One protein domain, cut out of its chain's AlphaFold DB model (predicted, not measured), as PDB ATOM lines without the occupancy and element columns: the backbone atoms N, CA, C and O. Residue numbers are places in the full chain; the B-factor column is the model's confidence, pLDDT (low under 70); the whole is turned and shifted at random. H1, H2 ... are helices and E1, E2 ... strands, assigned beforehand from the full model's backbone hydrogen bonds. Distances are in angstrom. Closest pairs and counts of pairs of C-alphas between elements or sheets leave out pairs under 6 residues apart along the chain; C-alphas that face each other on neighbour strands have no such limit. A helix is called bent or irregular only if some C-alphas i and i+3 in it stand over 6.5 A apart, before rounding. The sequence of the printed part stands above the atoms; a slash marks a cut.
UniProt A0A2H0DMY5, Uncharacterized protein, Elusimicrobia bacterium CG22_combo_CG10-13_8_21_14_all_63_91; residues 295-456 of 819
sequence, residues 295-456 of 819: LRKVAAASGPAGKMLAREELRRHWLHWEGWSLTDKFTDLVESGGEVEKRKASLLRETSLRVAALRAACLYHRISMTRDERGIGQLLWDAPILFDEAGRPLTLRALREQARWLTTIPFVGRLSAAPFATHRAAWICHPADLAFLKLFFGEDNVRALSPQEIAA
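This is residues 295 to 456 of the 819 residues of an uncharacterized protein of Elusimicrobia bacterium CG22_combo_CG10-13_8_21_14_all_63_91 (UniProt A0A2H0DMY5). One long helix, H4, runs from H3, set off at one end of the longest axis, to H5 and H6 at the other, with H1 crossing it. Beside the last part of H4 is a small lobe, where H8 packs on the strand pair E2 and E3, with E1 and H7 nearby and the loop 413 to 430 folding over. The 162 printed residues hold nine named helices and three named strands in the order H1 H2 H3 H4 H5 H6 E1 H7 E2 H8 E3 H9; the class is mostly helix, and the sheet, of order E2, E3, is parallel. The whole is compact, with a radius of gyration of the C-alphas of 16.2 A and spans of 48 by 39 by 28 A.

H1, residues 295 to 309, touches H4, residues 339 to 364, at a steep tilt of 54 degrees, opposite ways; the closest C-alphas, Val 298 and Thr 351, are 6.0 A apart. H2, residues 312 to 315, only just touches H1, only at the corner, with 3 pairs of C-alphas within 8 A. H3, residues 326 to 334, touches no helix. H5, residues 366 to 371, touches H6, residues 376 to 381, about perpendicular at 79 degrees; the closest C-alphas, Met 369 and Gly 377, are 4.4 A apart. H4 touches H6 with residues 358 to 362 alone; the closest C-alphas, Cys 362 and Leu 380, are 6.1 A apart. E1, residues 386 to 388, pairs with no named strand; its residues 387 to 388 make a short antiparallel pairing with 426 to 427. H7, residues 396 to 406, only just touches H6, with 3 pairs of C-alphas within 8 A. E2, residues 409 to 412, and E3, residues 446 to 448, are parallel neighbours, with N 411 and O 447 at 2.9 A. H8, residues 431 to 441, lies between them in a strand-helix-strand unit, two parallel strands joined through a helix, with a right-handed crossover. H4 touches H8 with residues 359 to 363 alone, at a shallow tilt of 25 degrees, the same way; the closest C-alphas, Leu 363 and Phe 440, are 6.1 A apart. H9, residues 451 to 455, touches no helix. Every O i to N i+4 pair is within hydrogen-bond range in H4, H6, H8 and H9; the counts are 9 of 11 in H1, 3 of 5 in H3, 6 of 7 in H7 and 0 of 2 in H5, where 1 of 3 O i to N i+3 pairs is within range, and H2 is too short for an i+4 pair.

H1 begins at C-alpha 295, (-38.146, 20.786, 26.929), is 19.3 A long and is irregular, with C-alphas 300 and 303 7.1 A apart. H4 is 37.8 A long and ends at C-alpha 364, (-49.587, 15.596, 17.012). H8 is 15.6 A long, H7 14.9 A, H3 13.4 A and E2 10.4 A. H9 ends at C-alpha 455, (-16.579, 9.517, 3.669).

The two C-alphas farthest apart, Val 334 and Arg 371, are 49.1 A apart. The printed part has no cut, and the one long link is E2 to H8, 18 residues. The mean pLDDT of the printed part is 88.0; 17 residues are under 70, among them 323 to 330 and 455 to 456.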
ATOM      1  N   LEU A 295     -39.081  20.109  27.831       96.62
ATOM      2  CA  LEU A 295     -38.146  20.786  26.929       96.62
ATOM      3  C   LEU A 295     -36.892  21.273  27.663       96.62
ATOM      4  O   LEU A 295     -35.780  21.001  27.218       96.62
ATOM      5  N   ARG A 296     -37.053  21.950  28.808       97.25
ATOM      6  CA  ARG A 296     -35.918  22.441  29.611       97.25
ATOM      7  C   ARG A 296     -35.051  21.294  30.126       97.25
ATOM      8  O   ARG A 296     -33.829  21.352  30.006       97.25
ATOM      9  N   LYS A 297     -35.677  20.250  30.677       96.75
ATOM     10  CA  LYS A 297     -34.968  19.085  31.221       96.75
ATOM     11  C   LYS A 297     -34.231  18.305  30.125       96.75
ATOM     12  O   LYS A 297     -33.065  17.971  30.310       96.75
ATOM     13  N   VAL A 298     -34.850  18.083  28.961       96.88
ATOM     14  CA  VAL A 298     -34.196  17.424  27.813       96.88
ATOM     15  C   VAL A 298     -33.066  18.281  27.254       96.88
ATOM     16  O   VAL A 298     -31.993  17.754  26.976       96.88
ATOM     17  N   ALA A 299     -33.239  19.600  27.148       96.94
ATOM     18  CA  ALA A 299     -32.160  20.487  26.716       96.94
ATOM     19  C   ALA A 299     -30.924  20.367  27.626       96.94
ATOM     20  O   ALA A 299     -29.812  20.233  27.121       96.94
ATOM     21  N   ALA A 300     -31.116  20.316  28.948       97.06
ATOM     22  CA  ALA A 300     -30.024  20.136  29.906       97.06
ATOM     23  C   ALA A 300     -29.402  18.723  29.870       97.06
ATOM     24  O   ALA A 300     -28.184  18.580  29.986       97.06
ATOM     25  N   ALA A 301     -30.219  17.679  29.703       97.12
ATOM     26  CA  ALA A 301     -29.780  16.285  29.810       97.12
ATOM     27  C   ALA A 301     -29.292  15.664  28.489       97.12
ATOM     28  O   ALA A 301     -28.557  14.679  28.515       97.12
ATOM     29  N   SER A 302     -29.659  16.230  27.336       96.56
ATOM     30  CA  SER A 302     -29.375  15.651  26.014       96.56
ATOM     31  C   SER A 302     -27.875  15.498  25.732       96.56
ATOM     32  O   SER A 302     -27.448  14.445  25.271       96.56
ATOM     33  N   GLY A 303     -27.040  16.485  26.069       97.00
ATOM     34  CA  GLY A 303     -25.585  16.384  25.890       97.00
ATOM     35  C   GLY A 303     -24.962  15.203  26.656       97.00
ATOM     36  O   GLY A 303     -24.302  14.359  26.046       97.00
ATOM     37  N   PRO A 304     -25.166  15.106  27.985       97.81
ATOM     38  CA  PRO A 304     -24.764  13.935  28.764       97.81
ATOM     39  C   PRO A 304     -25.365  12.618  28.255       97.81
ATOM     40  O   PRO A 304     -24.633  11.636  28.150       97.81
ATOM     41  N   ALA A 305     -26.656  12.596  27.905       97.00
ATOM     42  CA  ALA A 305     -27.337  11.399  27.418       97.00
ATOM     43  C   ALA A 305     -26.692  10.861  26.134       97.00
ATOM     44  O   ALA A 305     -26.343   9.687  26.085       97.00
ATOM     45  N   GLY A 306     -26.427  11.712  25.141       96.62
ATOM     46  CA  GLY A 306     -25.781  11.293  23.896       96.62
ATOM     47  C   GLY A 306     -24.383  10.694  24.106       96.62
ATOM     48  O   GLY A 306     -24.058   9.656  23.528       96.62
ATOM     49  N   LYS A 307     -23.588  11.252  25.033       96.19
ATOM     50  CA  LYS A 307     -22.297  10.660  25.445       96.19
ATOM     51  C   LYS A 307     -22.460   9.298  26.121       96.19
ATOM     52  O   LYS A 307     -21.606   8.432  25.957       96.19
ATOM     53  N   MET A 308     -23.517   9.109  26.910       96.31
ATOM     54  CA  MET A 308     -23.801   7.825  27.554       96.31
ATOM     55  C   MET A 308     -24.253   6.779  26.534       96.31
ATOM     56  O   MET A 308     -23.754   5.661  26.577       96.31
ATOM     57  N   LEU A 309     -25.120   7.152  25.588       96.12
ATOM     58  CA  LEU A 309     -25.594   6.268  24.520       96.12
ATOM     59  C   LEU A 309     -24.470   5.790  23.602       96.12
ATOM     60  O   LEU A 309     -24.603   4.743  22.967       96.12
ATOM     61  N   ALA A 310     -23.358   6.527  23.510       94.44
ATOM     62  CA  ALA A 310     -22.189   6.076  22.758       94.44
ATOM     63  C   ALA A 310     -21.699   4.699  23.244       94.44
ATOM     64  O   ALA A 310     -21.233   3.901  22.430       94.44
ATOM     65  N   ARG A 311     -21.892   4.390  24.535       94.62
ATOM     66  CA  ARG A 311     -21.620   3.081  25.136       94.62
ATOM     67  C   ARG A 311     -22.768   2.115  24.873       94.62
ATOM     68  O   ARG A 311     -23.911   2.397  25.228       94.62
ATOM     69  N   GLU A 312     -22.456   0.971  24.277       91.56
ATOM     70  CA  GLU A 312     -23.447  -0.016  23.846       91.56
ATOM     71  C   GLU A 312     -24.264  -0.569  25.021       91.56
ATOM     72  O   GLU A 312     -25.490  -0.622  24.936       91.56
ATOM     73  N   GLU A 313     -23.612  -0.840  26.156       91.56
ATOM     74  CA  GLU A 313     -24.261  -1.360  27.373       91.56
ATOM     75  C   GLU A 313     -25.403  -0.465  27.888       91.56
ATOM     76  O   GLU A 313     -26.376  -0.947  28.464       91.56
ATOM     77  N   LEU A 314     -25.300   0.853  27.683       92.69
ATOM     78  CA  LEU A 314     -26.273   1.823  28.186       92.69
ATOM     79  C   LEU A 314     -27.433   2.069  27.212       92.69
ATOM     80  O   LEU A 314     -28.467   2.598  27.630       92.69
ATOM     81  N   ARG A 315     -27.313   1.664  25.940       92.75
ATOM     82  CA  ARG A 315     -28.369   1.867  24.928       92.75
ATOM     83  C   ARG A 315     -29.650   1.111  25.259       92.75
ATOM     84  O   ARG A 315     -30.725   1.612  24.960       92.75
ATOM     85  N   ARG A 316     -29.561  -0.023  25.960       89.69
ATOM     86  CA  ARG A 316     -30.730  -0.797  26.420       89.69
ATOM     87  C   ARG A 316     -31.663  -0.028  27.363       89.69
ATOM     88  O   ARG A 316     -32.803  -0.427  27.560       89.69
ATOM     89  N   HIS A 317     -31.186   1.063  27.969       91.00
ATOM     90  CA  HIS A 317     -31.993   1.922  28.838       91.00
ATOM     91  C   HIS A 317     -32.654   3.090  28.083       91.00
ATOM     92  O   HIS A 317     -33.462   3.817  28.665       91.00
ATOM     93  N   TRP A 318     -32.329   3.281  26.800       93.69
ATOM     94  CA  TRP A 318     -32.927   4.291  25.931       93.69
ATOM     95  C   TRP A 318     -34.224   3.774  25.320       93.69
ATOM     96  O   TRP A 318     -34.216   2.748  24.652       93.69
ATOM     97  N   LEU A 319     -35.331   4.492  25.544       86.88
ATOM     98  CA  LEU A 319     -36.670   4.113  25.053       86.88
ATOM     99  C   LEU A 319     -37.113   2.704  25.497       86.88
ATOM    100  O   LEU A 319     -37.946   2.075  24.857       86.88
ATOM    101  N   HIS A 320     -36.593   2.240  26.637       79.25
ATOM    102  CA  HIS A 320     -36.780   0.880  27.154       79.25
ATOM    103  C   HIS A 320     -38.242   0.461  27.402       79.25
ATOM    104  O   HIS A 320     -38.513  -0.718  27.555       79.25
ATOM    105  N   TRP A 321     -39.201   1.384  27.471       73.88
ATOM    106  CA  TRP A 321     -40.626   1.045  27.625       73.88
ATOM    107  C   TRP A 321     -41.311   0.629  26.321       73.88
ATOM    108  O   TRP A 321     -42.426   0.117  26.375       73.88
ATOM    109  N   GLU A 322     -40.709   0.856  25.153       70.56
ATOM    110  CA  GLU A 322     -41.282   0.378  23.897       70.56
ATOM    111  C   GLU A 322     -40.966  -1.112  23.716       70.56
ATOM    112  O   GLU A 322     -39.852  -1.489  23.371       70.56
ATOM    113  N   GLY A 323     -41.965  -1.971  23.950       62.53
ATOM    114  CA  GLY A 323     -41.873  -3.406  23.651       62.53
ATOM    115  C   GLY A 323     -41.326  -4.294  24.771       62.53
ATOM    116  O   GLY A 323     -40.991  -5.447  24.508       62.53
ATOM    117  N   TRP A 324     -41.253  -3.807  26.013       62.69
ATOM    118  CA  TRP A 324     -40.768  -4.615  27.133       62.69
ATOM    119  C   TRP A 324     -41.683  -5.790  27.476       62.69
ATOM    120  O   TRP A 324     -42.867  -5.631  27.786       62.69
ATOM    121  N   SER A 325     -41.079  -6.973  27.499       59.78
ATOM    122  CA  SER A 325     -41.677  -8.175  28.063       59.78
ATOM    123  C   SER A 325     -41.577  -8.151  29.596       59.78
ATOM    124  O   SER A 325     -40.733  -7.466  30.180       59.78
ATOM    125  N   LEU A 326     -42.421  -8.920  30.295       60.66
ATOM    126  CA  LEU A 326     -42.316  -9.079  31.757       60.66
ATOM    127  C   LEU A 326     -40.931  -9.590  32.194       60.66
ATOM    128  O   LEU A 326     -40.477  -9.247  33.283       60.66
ATOM    129  N   THR A 327     -40.254 -10.367  31.349       68.06
ATOM    130  CA  THR A 327     -38.906 -10.895  31.590       68.06
ATOM    131  C   THR A 327     -37.838  -9.803  31.648       68.06
ATOM    132  O   THR A 327     -36.969  -9.873  32.513       68.06
ATOM    133  N   ASP A 328     -37.946  -8.740  30.846       68.94
ATOM    134  CA  ASP A 328     -36.965  -7.643  30.841       68.94
ATOM    135  C   ASP A 328     -36.981  -6.848  32.155       68.94
ATOM    136  O   ASP A 328     -35.931  -6.464  32.675       68.94
ATOM    137  N   LYS A 329     -38.169  -6.690  32.762       67.31
ATOM    138  CA  LYS A 329     -38.328  -6.057  34.084       67.31
ATOM    139  C   LYS A 329     -37.624  -6.834  35.199       67.31
ATOM    140  O   LYS A 329     -37.129  -6.222  36.142       67.31
ATOM    141  N   PHE A 330     -37.596  -8.166  35.115       69.12
ATOM    142  CA  PHE A 330     -36.924  -9.006  36.109       69.12
ATOM    143  C   PHE A 330     -35.404  -8.956  35.961       69.12
ATOM    144  O   PHE A 330     -34.706  -8.818  36.963       69.12
ATOM    145  N   THR A 331     -34.891  -9.013  34.731       73.25
ATOM    146  CA  THR A 331     -33.447  -8.938  34.463       73.25
ATOM    147  C   THR A 331     -32.859  -7.619  34.971       73.25
ATOM    148  O   THR A 331     -31.820  -7.605  35.628       73.25
ATOM    149  N   ASP A 332     -33.586  -6.520  34.776       70.50
ATOM    150  CA  ASP A 332     -33.196  -5.184  35.230       70.50
ATOM    151  C   ASP A 332     -33.180  -5.038  36.771       70.50
ATOM    152  O   ASP A 332     -32.474  -4.188  37.313       70.50
ATOM    153  N   LEU A 333     -33.916  -5.896  37.494       68.81
ATOM    154  CA  LEU A 333     -33.908  -5.958  38.961       68.81
ATOM    155  C   LEU A 333     -32.698  -6.738  39.511       68.81
ATOM    156  O   LEU A 333     -32.226  -6.454  40.613       68.81
ATOM    157  N   VAL A 334     -32.219  -7.736  38.761       74.94
ATOM    158  CA  VAL A 334     -31.154  -8.665  39.183       74.94
ATOM    159  C   VAL A 334     -29.762  -8.122  38.848       74.94
ATOM    160  O   VAL A 334     -28.804  -8.366  39.587       74.94
ATOM    161  N   GLU A 335     -29.632  -7.341  37.778       73.25
ATOM    162  CA  GLU A 335     -28.351  -6.767  37.375       73.25
ATOM    163  C   GLU A 335     -27.933  -5.596  38.283       73.25
ATOM    164  O   GLU A 335     -28.246  -4.419  38.088       73.25
ATOM    165  N   SER A 336     -27.183  -5.942  39.328       54.25
ATOM    166  CA  SER A 336     -26.602  -5.037  40.317       54.25
ATOM    167  C   SER A 336     -25.361  -4.311  39.781       54.25
ATOM    168  O   SER A 336     -24.249  -4.482  40.270       54.25
ATOM    169  N   GLY A 337     -25.555  -3.436  38.792       75.38
ATOM    170  CA  GLY A 337     -24.538  -2.445  38.428       75.38
ATOM    171  C   GLY A 337     -24.156  -1.563  39.628       75.38
ATOM    172  O   GLY A 337     -24.955  -1.354  40.553       75.38
ATOM    173  N   GLY A 338     -22.933  -1.024  39.623       86.12
ATOM    174  CA  GLY A 338     -22.479  -0.086  40.655       86.12
ATOM    175  C   GLY A 338     -23.378   1.158  40.740       86.12
ATOM    176  O   GLY A 338     -24.053   1.522  39.777       86.12
ATOM    177  N   GLU A 339     -23.386   1.855  41.880       88.50
ATOM    178  CA  GLU A 339     -24.280   3.004  42.123       88.50
ATOM    179  C   GLU A 339     -24.194   4.088  41.028       88.50
ATOM    180  O   GLU A 339     -25.199   4.672  40.621       88.50
ATOM    181  N   VAL A 340     -22.995   4.314  40.483       87.19
ATOM    182  CA  VAL A 340     -22.755   5.255  39.378       87.19
ATOM    183  C   VAL A 340     -23.491   4.840  38.101       87.19
ATOM    184  O   VAL A 340     -24.035   5.690  37.396       87.19
ATOM    185  N   GLU A 341     -23.518   3.548  37.791       87.62
ATOM    186  CA  GLU A 341     -24.190   3.014  36.608       87.62
ATOM    187  C   GLU A 341     -25.708   3.083  36.760       87.62
ATOM    188  O   GLU A 341     -26.389   3.539  35.843       87.62
ATOM    189  N   LYS A 342     -26.222   2.800  37.964       88.00
ATOM    190  CA  LYS A 342     -27.638   3.001  38.306       88.00
ATOM    191  C   LYS A 342     -28.076   4.455  38.119       88.00
ATOM    192  O   LYS A 342     -29.128   4.705  37.533       88.00
ATOM    193  N   ARG A 343     -27.256   5.429  38.540       91.06
ATOM    194  CA  ARG A 343     -27.537   6.864  38.327       91.06
ATOM    195  C   ARG A 343     -27.561   7.236  36.840       91.06
ATOM    196  O   ARG A 343     -28.448   7.972  36.415       91.06
ATOM    197  N   LYS A 344     -26.627   6.715  36.035       93.50
ATOM    198  CA  LYS A 344     -26.600   6.942  34.575       93.50
ATOM    199  C   LYS A 344     -27.802   6.311  33.874       93.50
ATOM    200  O   LYS A 344     -28.433   6.968  33.050       93.50
ATOM    201  N   ALA A 345     -28.140   5.071  34.225       90.81
ATOM    202  CA  ALA A 345     -29.311   4.379  33.702       90.81
ATOM    203  C   ALA A 345     -30.596   5.140  34.055       90.81
ATOM    204  O   ALA A 345     -31.414   5.386  33.177       90.81
ATOM    205  N   SER A 346     -30.738   5.595  35.303       90.50
ATOM    206  CA  SER A 346     -31.876   6.411  35.741       90.50
ATOM    207  C   SER A 346     -32.003   7.709  34.932       90.50
ATOM    208  O   SER A 346     -33.077   7.970  34.388       90.50
ATOM    209  N   LEU A 347     -30.906   8.457  34.741       93.81
ATOM    210  CA  LEU A 347     -30.903   9.667  33.911       93.81
ATOM    211  C   LEU A 347     -31.312   9.375  32.458       93.81
ATOM    212  O   LEU A 347     -32.078  10.140  31.869       93.81
ATOM    213  N   LEU A 348     -30.814   8.282  31.870       94.56
ATOM    214  CA  LEU A 348     -31.174   7.883  30.509       94.56
ATOM    215  C   LEU A 348     -32.654   7.537  30.392       94.56
ATOM    216  O   LEU A 348     -33.290   8.000  29.446       94.56
ATOM    217  N   ARG A 349     -33.219   6.788  31.344       91.44
ATOM    218  CA  ARG A 349     -34.650   6.439  31.363       91.44
ATOM    219  C   ARG A 349     -35.528   7.681  31.477       91.44
ATOM    220  O   ARG A 349     -36.459   7.852  30.698       91.44
ATOM    221  N   GLU A 350     -35.186   8.581  32.394       92.19
ATOM    222  CA  GLU A 350     -35.906   9.840  32.592       92.19
ATOM    223  C   GLU A 350     -35.847  10.733  31.336       92.19
ATOM    224  O   GLU A 350     -36.863  11.267  30.871       92.19
ATOM    225  N   THR A 351     -34.652  10.874  30.750       95.00
ATOM    226  CA  THR A 351     -34.437  11.688  29.545       95.00
ATOM    227  C   THR A 351     -35.165  11.100  28.347       95.00
ATOM    228  O   THR A 351     -35.845  11.828  27.623       95.00
ATOM    229  N   SER A 352     -35.063   9.785  28.149       93.94
ATOM    230  CA  SER A 352     -35.735   9.130  27.034       93.94
ATOM    231  C   SER A 352     -37.255   9.294  27.130       93.94
ATOM    232  O   SER A 352     -37.898   9.438  26.095       93.94
ATOM    233  N   LEU A 353     -37.839   9.339  28.343       92.44
ATOM    234  CA  LEU A 353     -39.296   9.372  28.501       92.44
ATOM    235  C   LEU A 353     -39.832  10.720  28.050       92.44
ATOM    236  O   LEU A 353     -40.818  10.800  27.319       92.44
ATOM    237  N   ARG A 354     -39.123  11.790  28.415       94.56
ATOM    238  CA  ARG A 354     -39.415  13.127  27.890       94.56
ATOM    239  C   ARG A 354     -39.219  13.195  26.394       94.56
ATOM    240  O   ARG A 354     -40.038  13.809  25.727       94.56
ATOM    241  N   VAL A 355     -38.155  12.597  25.860       95.00
ATOM    242  CA  VAL A 355     -37.932  12.592  24.412       95.00
ATOM    243  C   VAL A 355     -39.080  11.886  23.694       95.00
ATOM    244  O   VAL A 355     -39.599  12.445  22.732       95.00
ATOM    245  N   ALA A 356     -39.554  10.742  24.189       92.62
ATOM    246  CA  ALA A 356     -40.735  10.070  23.649       92.62
ATOM    247  C   ALA A 356     -41.990  10.957  23.728       92.62
ATOM    248  O   ALA A 356     -42.674  11.148  22.722       92.62
ATOM    249  N   ALA A 357     -42.251  11.587  24.878       92.88
ATOM    250  CA  ALA A 357     -43.388  12.492  25.050       92.88
ATOM    251  C   ALA A 357     -43.319  13.720  24.115       92.88
ATOM    252  O   ALA A 357     -44.325  14.119  23.526       92.88
ATOM    253  N   LEU A 358     -42.130  14.302  23.930       95.19
ATOM    254  CA  LEU A 358     -41.903  15.421  23.012       95.19
ATOM    255  C   LEU A 358     -42.036  14.995  21.547       95.19
ATOM    256  O   LEU A 358     -42.590  15.748  20.751       95.19
ATOM    257  N   ARG A 359     -41.584  13.793  21.178       94.69
ATOM    258  CA  ARG A 359     -41.790  13.225  19.835       94.69
ATOM    259  C   ARG A 359     -43.266  13.016  19.539       94.69
ATOM    260  O   ARG A 359     -43.727  13.410  18.472       94.69
ATOM    261  N   ALA A 360     -44.015  12.470  20.492       92.44
ATOM    262  CA  ALA A 360     -45.460  12.327  20.372       92.44
ATOM    263  C   ALA A 360     -46.142  13.694  20.179       92.44
ATOM    264  O   ALA A 360     -46.974  13.850  19.286       92.44
ATOM    265  N   ALA A 361     -45.719  14.713  20.937       93.69
ATOM    266  CA  ALA A 361     -46.182  16.086  20.741       93.69
ATOM    267  C   ALA A 361     -45.816  16.637  19.347       93.69
ATOM    268  O   ALA A 361     -46.653  17.275  18.712       93.69
ATOM    269  N   CYS A 362     -44.613  16.358  18.830       94.81
ATOM    270  CA  CYS A 362     -44.215  16.742  17.469       94.81
ATOM    271  C   CYS A 362     -45.109  16.092  16.409       94.81
ATOM    272  O   CYS A 362     -45.519  16.762  15.466       94.81
ATOM    273  N   LEU A 363     -45.434  14.805  16.556       93.06
ATOM    274  CA  LEU A 363     -46.325  14.105  15.626       93.06
ATOM    275  C   LEU A 363     -47.741  14.692  15.659       93.06
ATOM    276  O   LEU A 363     -48.311  14.951  14.601       93.06
ATOM    277  N   TYR A 364     -48.273  14.968  16.852       91.25
ATOM    278  CA  TYR A 364     -49.587  15.596  17.012       91.25
ATOM    279  C   TYR A 364     -49.636  16.998  16.380       91.25
ATOM    280  O   TYR A 364     -50.573  17.330  15.657       91.25
ATOM    281  N   HIS A 365     -48.591  17.803  16.587       91.69
ATOM    282  CA  HIS A 365     -48.487  19.168  16.056       91.69
ATOM    283  C   HIS A 365     -47.851  19.254  14.669       91.69
ATOM    284  O   HIS A 365     -47.555  20.349  14.207       91.69
ATOM    285  N   ARG A 366     -47.647  18.142  13.956       93.50
ATOM    286  CA  ARG A 366     -46.903  18.138  12.684       93.50
ATOM    287  C   ARG A 366     -47.439  19.157  11.669       93.50
ATOM    288  O   ARG A 366     -46.655  19.850  11.027       93.50
ATOM    289  N   ILE A 367     -48.765  19.268  11.536       87.81
ATOM    290  CA  ILE A 367     -49.419  20.195  10.592       87.81
ATOM    291  C   ILE A 367     -49.325  21.653  11.067       87.81
ATOM    292  O   ILE A 367     -49.134  22.552  10.252       87.81
ATOM    293  N   SER A 368     -49.465  21.919  12.367       84.88
ATOM    294  CA  SER A 368     -49.356  23.285  12.900       84.88
ATOM    295  C   SER A 368     -47.906  23.766  12.893       84.88
ATOM    296  O   SER A 368     -47.646  24.905  12.524       84.88
ATOM    297  N   MET A 369     -46.949  22.880  13.180       91.38
ATOM    298  CA  MET A 369     -45.511  23.142  13.113       91.38
ATOM    299  C   MET A 369     -45.052  23.626  11.734       91.38
ATOM    300  O   MET A 369     -44.107  24.404  11.657       91.38
ATOM    301  N   THR A 370     -45.677  23.189  10.638       83.50
ATOM    302  CA  THR A 370     -45.311  23.657   9.290       83.50
ATOM    303  C   THR A 370     -45.954  24.990   8.911       83.50
ATOM    304  O   THR A 370     -45.462  25.641   7.994       83.50
ATOM    305  N   ARG A 371     -47.029  25.398   9.596       81.44
ATOM    306  CA  ARG A 371     -47.809  26.609   9.290       81.44
ATOM    307  C   ARG A 371     -47.519  27.783  10.222       81.44
ATOM    308  O   ARG A 371     -47.684  28.925   9.809       81.44
ATOM    309  N   ASP A 372     -47.156  27.508  11.469       65.56
ATOM    310  CA  ASP A 372     -47.071  28.505  12.531       65.56
ATOM    311  C   ASP A 372     -45.612  28.824  12.880       65.56
ATOM    312  O   ASP A 372     -44.843  27.958  13.308       65.56
ATOM    313  N   GLU A 373     -45.225  30.089  12.713       61.72
ATOM    314  CA  GLU A 373     -43.907  30.580  13.121       61.72
ATOM    315  C   GLU A 373     -43.841  30.933  14.620       61.72
ATOM    316  O   GLU A 373     -42.759  31.259  15.115       61.72
ATOM    317  N   ARG A 374     -44.957  30.877  15.368       75.62
ATOM    318  CA  ARG A 374     -45.018  31.261  16.791       75.62
ATOM    319  C   ARG A 374     -45.638  30.152  17.661       75.62
ATOM    320  O   ARG A 374     -46.343  29.269  17.201       75.62
ATOM    321  N   GLY A 375     -45.348  30.162  18.963       88.94
ATOM    322  CA  GLY A 375     -46.002  29.273  19.940       88.94
ATOM    323  C   GLY A 375     -45.361  27.887  20.128       88.94
ATOM    324  O   GLY A 375     -44.139  27.744  20.118       88.94
ATOM    325  N   ILE A 376     -46.190  26.864  20.392       91.50
ATOM    326  CA  ILE A 376     -45.739  25.501  20.756       91.50
ATOM    327  C   ILE A 376     -44.959  24.845  19.612       91.50
ATOM    328  O   ILE A 376     -43.952  24.189  19.870       91.50
ATOM    329  N   GLY A 377     -45.374  25.065  18.360       92.56
ATOM    330  CA  GLY A 377     -44.705  24.483  17.198       92.56
ATOM    331  C   GLY A 377     -43.238  24.906  17.086       92.56
ATOM    332  O   GLY A 377     -42.375  24.069  16.829       92.56
ATOM    333  N   GLN A 378     -42.929  26.174  17.379       92.38
ATOM    334  CA  GLN A 378     -41.552  26.674  17.405       92.38
ATOM    335  C   GLN A 378     -40.717  25.969  18.481       92.38
ATOM    336  O   GLN A 378     -39.623  25.490  18.194       92.38
ATOM    337  N   LEU A 379     -41.255  25.847  19.698       94.75
ATOM    338  CA  LEU A 379     -40.574  25.162  20.800       94.75
ATOM    339  C   LEU A 379     -40.269  23.692  20.469       94.75
ATOM    340  O   LEU A 379     -39.221  23.183  20.858       94.75
ATOM    341  N   LEU A 380     -41.172  23.023  19.749       95.88
ATOM    342  CA  LEU A 380     -41.002  21.636  19.316       95.88
ATOM    343  C   LEU A 380     -39.978  21.486  18.183       95.88
ATOM    344  O   LEU A 380     -39.200  20.534  18.193       95.88
ATOM    345  N   TRP A 381     -39.911  22.435  17.244       95.56
ATOM    346  CA  TRP A 381     -38.871  22.451  16.204       95.56
ATOM    347  C   TRP A 381     -37.458  22.524  16.788       95.56
ATOM    348  O   TRP A 381     -36.532  21.918  16.241       95.56
ATOM    349  N   ASP A 382     -37.314  23.248  17.896       95.94
ATOM    350  CA  ASP A 382     -36.050  23.488  18.594       95.94
ATOM    351  C   ASP A 382     -35.750  22.454  19.692       95.94
ATOM    352  O   ASP A 382     -34.704  22.510  20.340       95.94
ATOM    353  N   ALA A 383     -36.635  21.475  19.890       96.88
ATOM    354  CA  ALA A 383     -36.466  20.436  20.891       96.88
ATOM    355  C   ALA A 383     -35.344  19.449  20.491       96.88
ATOM    356  O   ALA A 383     -35.391  18.884  19.392       96.88
ATOM    357  N   PRO A 384     -34.355  19.175  21.367       97.62
ATOM    358  CA  PRO A 384     -33.299  18.200  21.098       97.62
ATOM    359  C   PRO A 384     -33.792  16.768  21.351       97.62
ATOM    360  O   PRO A 384     -33.487  16.150  22.368       97.62
ATOM    361  N   ILE A 385     -34.609  16.260  20.432       96.88
ATOM    362  CA  ILE A 385     -35.291  14.957  20.546       96.88
ATOM    363  C   ILE A 385     -34.608  13.831  19.761       96.88
ATOM    364  O   ILE A 385     -35.127  12.715  19.705       96.88
ATOM    365  N   LEU A 386     -33.469  14.115  19.133       97.38
ATOM    366  CA  LEU A 386     -32.627  13.171  18.400       97.38
ATOM    367  C   LEU A 386     -31.156  13.430  18.747       97.38
ATOM    368  O   LEU A 386     -30.825  14.420  19.405       97.38
ATOM    369  N   PHE A 387     -30.277  12.557  18.266       97.62
ATOM    370  CA  PHE A 387     -28.832  12.747  18.327       97.62
ATOM    371  C   PHE A 387     -28.245  12.731  16.919       97.62
ATOM    372  O   PHE A 387     -28.816  12.112  16.022       97.62
ATOM    373  N   ASP A 388     -27.136  13.436  16.717       96.12
ATOM    374  CA  ASP A 388     -26.370  13.371  15.474       96.12
ATOM    375  C   ASP A 388     -25.355  12.215  15.483       96.12
ATOM    376  O   ASP A 388     -25.231  11.486  16.471       96.12
ATOM    377  N   GLU A 389     -24.607  12.046  14.392       93.38
ATOM    378  CA  GLU A 389     -23.617  10.976  14.224       93.38
ATOM    379  C   GLU A 389     -22.480  10.981  15.261       93.38
ATOM    380  O   GLU A 389     -21.783   9.976  15.403       93.38
ATOM    381  N   ALA A 390     -22.303  12.093  15.984       92.44
ATOM    382  CA  ALA A 390     -21.329  12.269  17.057       92.44
ATOM    383  C   ALA A 390     -21.973  12.213  18.457       92.44
ATOM    384  O   ALA A 390     -21.320  12.520  19.459       92.44
ATOM    385  N   GLY A 391     -23.258  11.857  18.545       94.50
ATOM    386  CA  GLY A 391     -24.003  11.798  19.799       94.50
ATOM    387  C   GLY A 391     -24.333  13.177  20.373       94.50
ATOM    388  O   GLY A 391     -24.627  13.293  21.562       94.50
ATOM    389  N   ARG A 392     -24.262  14.249  19.576       96.12
ATOM    390  CA  ARG A 392     -24.662  15.590  20.020       96.12
ATOM    391  C   ARG A 392     -26.172  15.761  19.852       96.12
ATOM    392  O   ARG A 392     -26.753  15.150  18.959       96.12
ATOM    393  N   PRO A 393     -26.822  16.605  20.668       97.31
ATOM    394  CA  PRO A 393     -28.251  16.861  20.536       97.31
ATOM    395  C   PRO A 393     -28.612  17.400  19.147       97.31
ATOM    396  O   PRO A 393     -27.982  18.336  18.648       97.31
ATOM    397  N   LEU A 394     -29.649  16.826  18.542       97.12
ATOM    398  CA  LEU A 394     -30.128  17.164  17.210       97.12
ATOM    399  C   LEU A 394     -31.615  17.522  17.262       97.12
ATOM    400  O   LEU A 394     -32.427  16.813  17.860       97.12
ATOM    401  N   THR A 395     -31.964  18.645  16.637       97.56
ATOM    402  CA  THR A 395     -33.333  19.165  16.591       97.56
ATOM    403  C   THR A 395     -33.980  18.872  15.242       97.56
ATOM    404  O   THR A 395     -33.297  18.696  14.227       97.56
ATOM    405  N   LEU A 396     -35.313  18.871  15.203       96.69
ATOM    406  CA  LEU A 396     -36.046  18.738  13.944       96.69
ATOM    407  C   LEU A 396     -35.754  19.908  12.999       96.69
ATOM    408  O   LEU A 396     -35.705  19.702  11.787       96.69
ATOM    409  N   ARG A 397     -35.525  21.121  13.532       95.00
ATOM    410  CA  ARG A 397     -35.221  22.305  12.715       95.00
ATOM    411  C   ARG A 397     -33.936  22.100  11.928       95.00
ATOM    412  O   ARG A 397     -33.933  22.313  10.720       95.00
ATOM    413  N   ALA A 398     -32.885  21.619  12.593       92.94
ATOM    414  CA  ALA A 398     -31.606  21.336  11.950       92.94
ATOM    415  C   ALA A 398     -31.761  20.308  10.816       92.94
ATOM    416  O   ALA A 398     -31.240  20.510   9.721       92.94
ATOM    417  N   LEU A 399     -32.538  19.245  11.050       94.12
ATOM    418  CA  LEU A 399     -32.825  18.236  10.029       94.12
ATOM    419  C   LEU A 399     -33.639  18.798   8.857       94.12
ATOM    420  O   LEU A 399     -33.285  18.565   7.706       94.12
ATOM    421  N   ARG A 400     -34.693  19.582   9.116       92.38
ATOM    422  CA  ARG A 400     -35.528  20.194   8.066       92.38
ATOM    423  C   ARG A 400     -34.750  21.200   7.225       92.38
ATOM    424  O   ARG A 400     -34.924  21.232   6.010       92.38
ATOM    425  N   GLU A 401     -33.906  22.015   7.850       85.19
ATOM    426  CA  GLU A 401     -33.048  22.973   7.147       85.19
ATOM    427  C   GLU A 401     -32.048  22.284   6.223       85.19
ATOM    428  O   GLU A 401     -31.724  22.846   5.178       85.19
ATOM    429  N   GLN A 402     -31.589  21.087   6.592       83.88
ATOM    430  CA  GLN A 402     -30.706  20.266   5.775       83.88
ATOM    431  C   GLN A 402     -31.451  19.509   4.668       83.88
ATOM    432  O   GLN A 402     -30.946  19.417   3.549       83.88
ATOM    433  N   ALA A 403     -32.658  19.013   4.952       83.88
ATOM    434  CA  ALA A 403     -33.497  18.283   4.000       83.88
ATOM    435  C   ALA A 403     -33.775  19.079   2.724       83.88
ATOM    436  O   ALA A 403     -33.824  18.503   1.648       83.88
ATOM    437  N   ARG A 404     -33.895  20.407   2.842       76.25
ATOM    438  CA  ARG A 404     -34.058  21.320   1.697       76.25
ATOM    439  C   ARG A 404     -32.929  21.215   0.662       76.25
ATOM    440  O   ARG A 404     -33.119  21.587  -0.479       76.25
ATOM    441  N   TRP A 405     -31.755  20.705   1.040       64.56
ATOM    442  CA  TRP A 405     -30.597  20.587   0.136       64.56
ATOM    443  C   TRP A 405     -30.339  19.154  -0.281       64.56
ATOM    444  O   TRP A 405     -29.978  18.893  -1.421       64.56
ATOM    445  N   LEU A 406     -30.499  18.222   0.656       74.94
ATOM    446  CA  LEU A 406     -30.257  16.805   0.400       74.94
ATOM    447  C   LEU A 406     -31.476  16.085  -0.176       74.94
ATOM    448  O   LEU A 406     -31.397  14.870  -0.349       74.94
ATOM    449  N   THR A 407     -32.602  16.799  -0.317       77.75
ATOM    450  CA  THR A 407     -33.962  16.302  -0.612       77.75
ATOM    451  C   THR A 407     -34.465  15.203   0.332       77.75
ATOM    452  O   THR A 407     -35.591  14.734   0.226       77.75
ATOM    453  N   THR A 408     -33.643  14.815   1.306       89.31
ATOM    454  CA  THR A 408     -33.828  13.684   2.207       89.31
ATOM    455  C   THR A 408     -33.249  14.010   3.586       89.31
ATOM    456  O   THR A 408     -32.404  14.892   3.759       89.31
ATOM    457  N   ILE A 409     -33.719  13.284   4.592       94.25
ATOM    458  CA  ILE A 409     -33.263  13.289   5.976       94.25
ATOM    459  C   ILE A 409     -32.294  12.115   6.125       94.25
ATOM    460  O   ILE A 409     -32.739  10.963   6.195       94.25
ATOM    461  N   PRO A 410     -30.976  12.367   6.150       94.50
ATOM    462  CA  PRO A 410     -30.013  11.295   6.300       94.50
ATOM    463  C   PRO A 410     -30.013  10.744   7.723       94.50
ATOM    464  O   PRO A 410     -30.090  11.498   8.699       94.50
ATOM    465  N   PHE A 411     -29.843   9.432   7.843       96.19
ATOM    466  CA  PHE A 411     -29.612   8.776   9.124       96.19
ATOM    467  C   PHE A 411     -28.461   7.769   9.067       96.19
ATOM    468  O   PHE A 411     -28.098   7.265   8.001       96.19
ATOM    469  N   VAL A 412     -27.908   7.457  10.240       95.56
ATOM    470  CA  VAL A 412     -26.867   6.441  10.435       95.56
ATOM    471  C   VAL A 412     -27.246   5.489  11.563       95.56
ATOM    472  O   VAL A 412     -27.797   5.900  12.582       95.56
ATOM    473  N   GLY A 413     -26.948   4.199  11.395       93.94
ATOM    474  CA  GLY A 413     -27.197   3.178  12.423       93.94
ATOM    475  C   GLY A 413     -26.055   3.006  13.431       93.94
ATOM    476  O   GLY A 413     -26.214   2.325  14.439       93.94
ATOM    477  N   ARG A 414     -24.881   3.593  13.169       90.19
ATOM    478  CA  ARG A 414     -23.700   3.501  14.036       90.19
ATOM    479  C   ARG A 414     -23.109   4.885  14.258       90.19
ATOM    480  O   ARG A 414     -23.121   5.712  13.350       90.19
ATOM    481  N   LEU A 415     -22.584   5.097  15.462       89.31
ATOM    482  CA  LEU A 415     -21.854   6.309  15.810       89.31
ATOM    483  C   LEU A 415     -20.583   6.403  14.954       89.31
ATOM    484  O   LEU A 415     -19.869   5.407  14.803       89.31
ATOM    485  N   SER A 416     -20.295   7.584  14.411       82.81
ATOM    486  CA  SER A 416     -19.059   7.832  13.666       82.81
ATOM    487  C   SER A 416     -17.976   8.366  14.603       82.81
ATOM    488  O   SER A 416     -18.234   9.247  15.421       82.81
ATOM    489  N   ALA A 417     -16.742   7.873  14.466       80.19
ATOM    490  CA  ALA A 417     -15.599   8.401  15.217       80.19
ATOM    491  C   ALA A 417     -15.204   9.821  14.761       80.19
ATOM    492  O   ALA A 417     -14.650  10.590  15.545       80.19
ATOM    493  N   ALA A 418     -15.508  10.172  13.507       79.06
ATOM    494  CA  ALA A 418     -15.296  11.500  12.946       79.06
ATOM    495  C   ALA A 418     -16.657  12.127  12.583       79.06
ATOM    496  O   ALA A 418     -17.391  11.531  11.786       79.06
ATOM    497  N   PRO A 419     -17.021  13.298  13.145       74.56
ATOM    498  CA  PRO A 419     -18.241  13.997  12.753       74.56
ATOM    499  C   PRO A 419     -18.180  14.359  11.270       74.56
ATOM    500  O   PRO A 419     -17.107  14.664  10.740       74.56
ATOM    501  N   PHE A 420     -19.327  14.350  10.598       77.31
ATOM    502  CA  PHE A 420     -19.356  14.667   9.176       77.31
ATOM    503  C   PHE A 420     -19.058  16.156   8.986       77.31
ATOM    504  O   PHE A 420     -19.616  17.030   9.649       77.31
ATOM    505  N   ALA A 421     -18.129  16.465   8.080       64.31
ATOM    506  CA  ALA A 421     -17.621  17.825   7.922       64.31
ATOM    507  C   ALA A 421     -18.627  18.788   7.256       64.31
ATOM    508  O   ALA A 421     -18.395  20.002   7.258       64.31
ATOM    509  N   THR A 422     -19.696  18.264   6.641       68.62
ATOM    510  CA  THR A 422     -20.580  19.022   5.735       68.62
ATOM    511  C   THR A 422     -22.070  18.935   6.057       68.62
ATOM    512  O   THR A 422     -22.814  19.819   5.644       68.62
ATOM    513  N   HIS A 423     -22.524  17.914   6.781       78.31
ATOM    514  CA  HIS A 423     -23.940  17.701   7.085       78.31
ATOM    515  C   HIS A 423     -24.092  16.945   8.410       78.31
ATOM    516  O   HIS A 423     -23.120  16.413   8.923       78.31
ATOM    517  N   ARG A 424     -25.292  16.924   8.987       89.44
ATOM    518  CA  ARG A 424     -25.626  16.167  10.202       89.44
ATOM    519  C   ARG A 424     -26.530  15.006   9.830       89.44
ATOM    520  O   ARG A 424     -27.523  15.213   9.135       89.44
ATOM    521  N   ALA A 425     -26.234  13.803  10.295       93.62
ATOM    522  CA  ALA A 425     -27.143  12.674  10.124       93.62
ATOM    523  C   ALA A 425     -27.810  12.342  11.452       93.62
ATOM    524  O   ALA A 425     -27.167  12.389  12.496       93.62
ATOM    525  N   ALA A 426     -29.092  11.984  11.425       96.56
ATOM    526  CA  ALA A 426     -29.742  11.477  12.623       96.56
ATOM    527  C   ALA A 426     -29.143  10.113  12.992       96.56
ATOM    528  O   ALA A 426     -29.160   9.177  12.192       96.56
ATOM    529  N   TRP A 427     -28.610   9.984  14.198       96.69
ATOM    530  CA  TRP A 427     -28.131   8.710  14.704       96.69
ATOM    531  C   TRP A 427     -29.288   7.913  15.309       96.69
ATOM    532  O   TRP A 427     -29.931   8.338  16.271       96.69
ATOM    533  N   ILE A 428     -29.550   6.744  14.727       96.56
ATOM    534  CA  ILE A 428     -30.593   5.815  15.160       96.56
ATOM    535  C   ILE A 428     -30.020   4.948  16.280       96.56
ATOM    536  O   ILE A 428     -29.311   3.974  16.030       96.56
ATOM    537  N   CYS A 429     -30.309   5.330  17.523       94.62
ATOM    538  CA  CYS A 429     -29.913   4.588  18.719       94.62
ATOM    539  C   CYS A 429     -30.874   3.424  18.993       94.62
ATOM    540  O   CYS A 429     -30.481   2.422  19.586       94.62
ATOM    541  N   HIS A 430     -32.130   3.577  18.568       94.06
ATOM    542  CA  HIS A 430     -33.220   2.624  18.735       94.06
ATOM    543  C   HIS A 430     -34.133   2.633  17.491       94.06
ATOM    544  O   HIS A 430     -34.309   3.696  16.887       94.06
ATOM    545  N   PRO A 431     -34.774   1.510  17.101       93.56
ATOM    546  CA  PRO A 431     -35.674   1.461  15.937       93.56
ATOM    547  C   PRO A 431     -36.788   2.523  15.944       93.56
ATOM    548  O   PRO A 431     -37.178   3.037  14.896       93.56
ATOM    549  N   ALA A 432     -37.245   2.907  17.134       91.62
ATOM    550  CA  ALA A 432     -38.218   3.974  17.348       91.62
ATOM    551  C   ALA A 432     -37.772   5.351  16.835       91.62
ATOM    552  O   ALA A 432     -38.606   6.159  16.431       91.62
ATOM    553  N   ASP A 433     -36.463   5.631  16.834       95.12
ATOM    554  CA  ASP A 433     -35.922   6.879  16.289       95.12
ATOM    555  C   ASP A 433     -36.200   6.956  14.780       95.12
ATOM    556  O   ASP A 433     -36.659   7.984  14.278       95.12
ATOM    557  N   LEU A 434     -35.988   5.844  14.065       95.75
ATOM    558  CA  LEU A 434     -36.245   5.750  12.629       95.75
ATOM    559  C   LEU A 434     -37.747   5.787  12.329       95.75
ATOM    560  O   LEU A 434     -38.168   6.502  11.420       95.75
ATOM    561  N   ALA A 435     -38.555   5.060  13.105       94.06
ATOM    562  CA  ALA A 435     -40.012   5.088  12.974       94.06
ATOM    563  C   ALA A 435     -40.562   6.512  13.158       94.06
ATOM    564  O   ALA A 435     -41.351   6.984  12.340       94.06
ATOM    565  N   PHE A 436     -40.083   7.232  14.175       94.88
ATOM    566  CA  PHE A 436     -40.434   8.631  14.402       94.88
ATOM    567  C   PHE A 436     -40.050   9.527  13.216       94.88
ATOM    568  O   PHE A 436     -40.886  10.301  12.747       94.88
ATOM    569  N   LEU A 437     -38.822   9.409  12.696       96.56
ATOM    570  CA  LEU A 437     -38.381  10.189  11.534       96.56
ATOM    571  C   LEU A 437     -39.262   9.937  10.309       96.56
ATOM    572  O   LEU A 437     -39.691  10.899   9.672       96.56
ATOM    573  N   LYS A 438     -39.571   8.671  10.006       95.88
ATOM    574  CA  LYS A 438     -40.446   8.298   8.885       95.88
ATOM    575  C   LYS A 438     -41.860   8.852   9.060       95.88
ATOM    576  O   LYS A 438     -42.408   9.430   8.126       95.88
ATOM    577  N   LEU A 439     -42.434   8.752  10.260       94.00
ATOM    578  CA  LEU A 439     -43.760   9.307  10.556       94.00
ATOM    579  C   LEU A 439     -43.791  10.840  10.443       94.00
ATOM    580  O   LEU A 439     -44.783  11.404   9.977       94.00
ATOM    581  N   PHE A 440     -42.721  11.527  10.854       95.44
ATOM    582  CA  PHE A 440     -42.667  12.991  10.859       95.44
ATOM    583  C   PHE A 440     -42.305  13.593   9.491       95.44
ATOM    584  O   PHE A 440     -42.921  14.573   9.065       95.44
ATOM    585  N   PHE A 441     -41.326  13.035   8.779       95.00
ATOM    586  CA  PHE A 441     -40.849  13.580   7.500       95.00
ATOM    587  C   PHE A 441     -41.439  12.882   6.268       95.00
ATOM    588  O   PHE A 441     -41.408  13.466   5.188       95.00
ATOM    589  N   GLY A 442     -42.053  11.708   6.424       94.62
ATOM    590  CA  GLY A 442     -42.455  10.832   5.319       94.62
ATOM    591  C   GLY A 442     -41.379   9.783   5.038       94.62
ATOM    592  O   GLY A 442     -40.190  10.066   5.161       94.62
ATOM    593  N   GLU A 443     -41.796   8.568   4.684       95.38
ATOM    594  CA  GLU A 443     -40.886   7.434   4.502       95.38
ATOM    595  C   GLU A 443     -39.871   7.666   3.376       95.38
ATOM    596  O   GLU A 443     -38.678   7.467   3.593       95.38
ATOM    597  N   ASP A 444     -40.322   8.201   2.242       91.44
ATOM    598  CA  ASP A 444     -39.475   8.491   1.075       91.44
ATOM    599  C   ASP A 444     -38.449   9.603   1.336       91.44
ATOM    600  O   ASP A 444     -37.418   9.694   0.673       91.44
ATOM    601  N   ASN A 445     -38.703  10.431   2.351       91.44
ATOM    602  CA  ASN A 445     -37.835  11.537   2.727       91.44
ATOM    603  C   ASN A 445     -36.782  11.133   3.759       91.44
ATOM    604  O   ASN A 445     -36.040  12.002   4.200       91.44
ATOM    605  N   VAL A 446     -36.698   9.874   4.198       96.31
ATOM    606  CA  VAL A 446     -35.730   9.426   5.215       96.31
ATOM    607  C   VAL A 446     -34.828   8.349   4.622       96.31
ATOM    608  O   VAL A 446     -35.290   7.269   4.268       96.31
ATOM    609  N   ARG A 447     -33.519   8.617   4.542       95.00
ATOM    610  CA  ARG A 447     -32.567   7.768   3.809       95.00
ATOM    611  C   ARG A 447     -31.358   7.391   4.661       95.00
ATOM    612  O   ARG A 447     -30.755   8.246   5.305       95.00
ATOM    613  N   ALA A 448     -30.972   6.117   4.641       95.00
ATOM    614  CA  ALA A 448     -29.731   5.670   5.270       95.00
ATOM    615  C   ALA A 448     -28.531   6.178   4.462       95.00
ATOM    616  O   ALA A 448     -28.530   6.056   3.238       95.00
ATOM    617  N   LEU A 449     -27.505   6.710   5.127       89.88
ATOM    618  CA  LEU A 449     -26.241   7.019   4.457       89.88
ATOM    619  C   LEU A 449     -25.367   5.772   4.348       89.88
ATOM    620  O   LEU A 449     -25.149   5.062   5.335       89.88
ATOM    621  N   SER A 450     -24.824   5.529   3.157       86.00
ATOM    622  CA  SER A 450     -23.798   4.507   2.962       86.00
ATOM    623  C   SER A 450     -22.453   4.944   3.571       86.00
ATOM    624  O   SER A 450     -22.161   6.141   3.643       86.00
ATOM    625  N   PRO A 451     -21.567   4.002   3.958       78.88
ATOM    626  CA  PRO A 451     -20.216   4.334   4.429       78.88
ATOM    627  C   PRO A 451     -19.403   5.191   3.445       78.88
ATOM    628  O   PRO A 451     -18.554   5.976   3.857       78.88
ATOM    629  N   GLN A 452     -19.675   5.056   2.144       80.19
ATOM    630  CA  GLN A 452     -19.018   5.823   1.085       80.19
ATOM    631  C   GLN A 452     -19.526   7.268   1.037       80.19
ATOM    632  O   GLN A 452     -18.718   8.182   0.926       80.19
ATOM    633  N   GLU A 453     -20.833   7.496   1.190       77.62
ATOM    634  CA  GLU A 453     -21.422   8.845   1.274       77.62
ATOM    635  C   GLU A 453     -21.032   9.577   2.561       77.62
ATOM    636  O   GLU A 453     -20.924  10.799   2.569       77.62
ATOM    637  N   ILE A 454     -20.784   8.825   3.634       75.50
ATOM    638  CA  ILE A 454     -20.230   9.337   4.890       75.50
ATOM    639  C   ILE A 454     -18.802   9.873   4.689       75.50
ATOM    640  O   ILE A 454     -18.445  10.916   5.238       75.50
ATOM    641  N   ALA A 455     -17.977   9.159   3.916       68.88
ATOM    642  CA  ALA A 455     -16.579   9.517   3.669       68.88
ATOM    643  C   ALA A 455     -16.401  10.536   2.531       68.88
ATOM    644  O   ALA A 455     -15.422  11.286   2.515       68.88
ATOM    645  N   ALA A 456     -17.323  10.565   1.568       64.56
ATOM    646  CA  ALA A 456     -17.265  11.479   0.442       64.56
ATOM    647  C   ALA A 456     -17.684  12.895   0.881       64.56
ATOM    648  O   ALA A 456     -18.744  13.065   1.490       64.56
TER     649      ALA A 456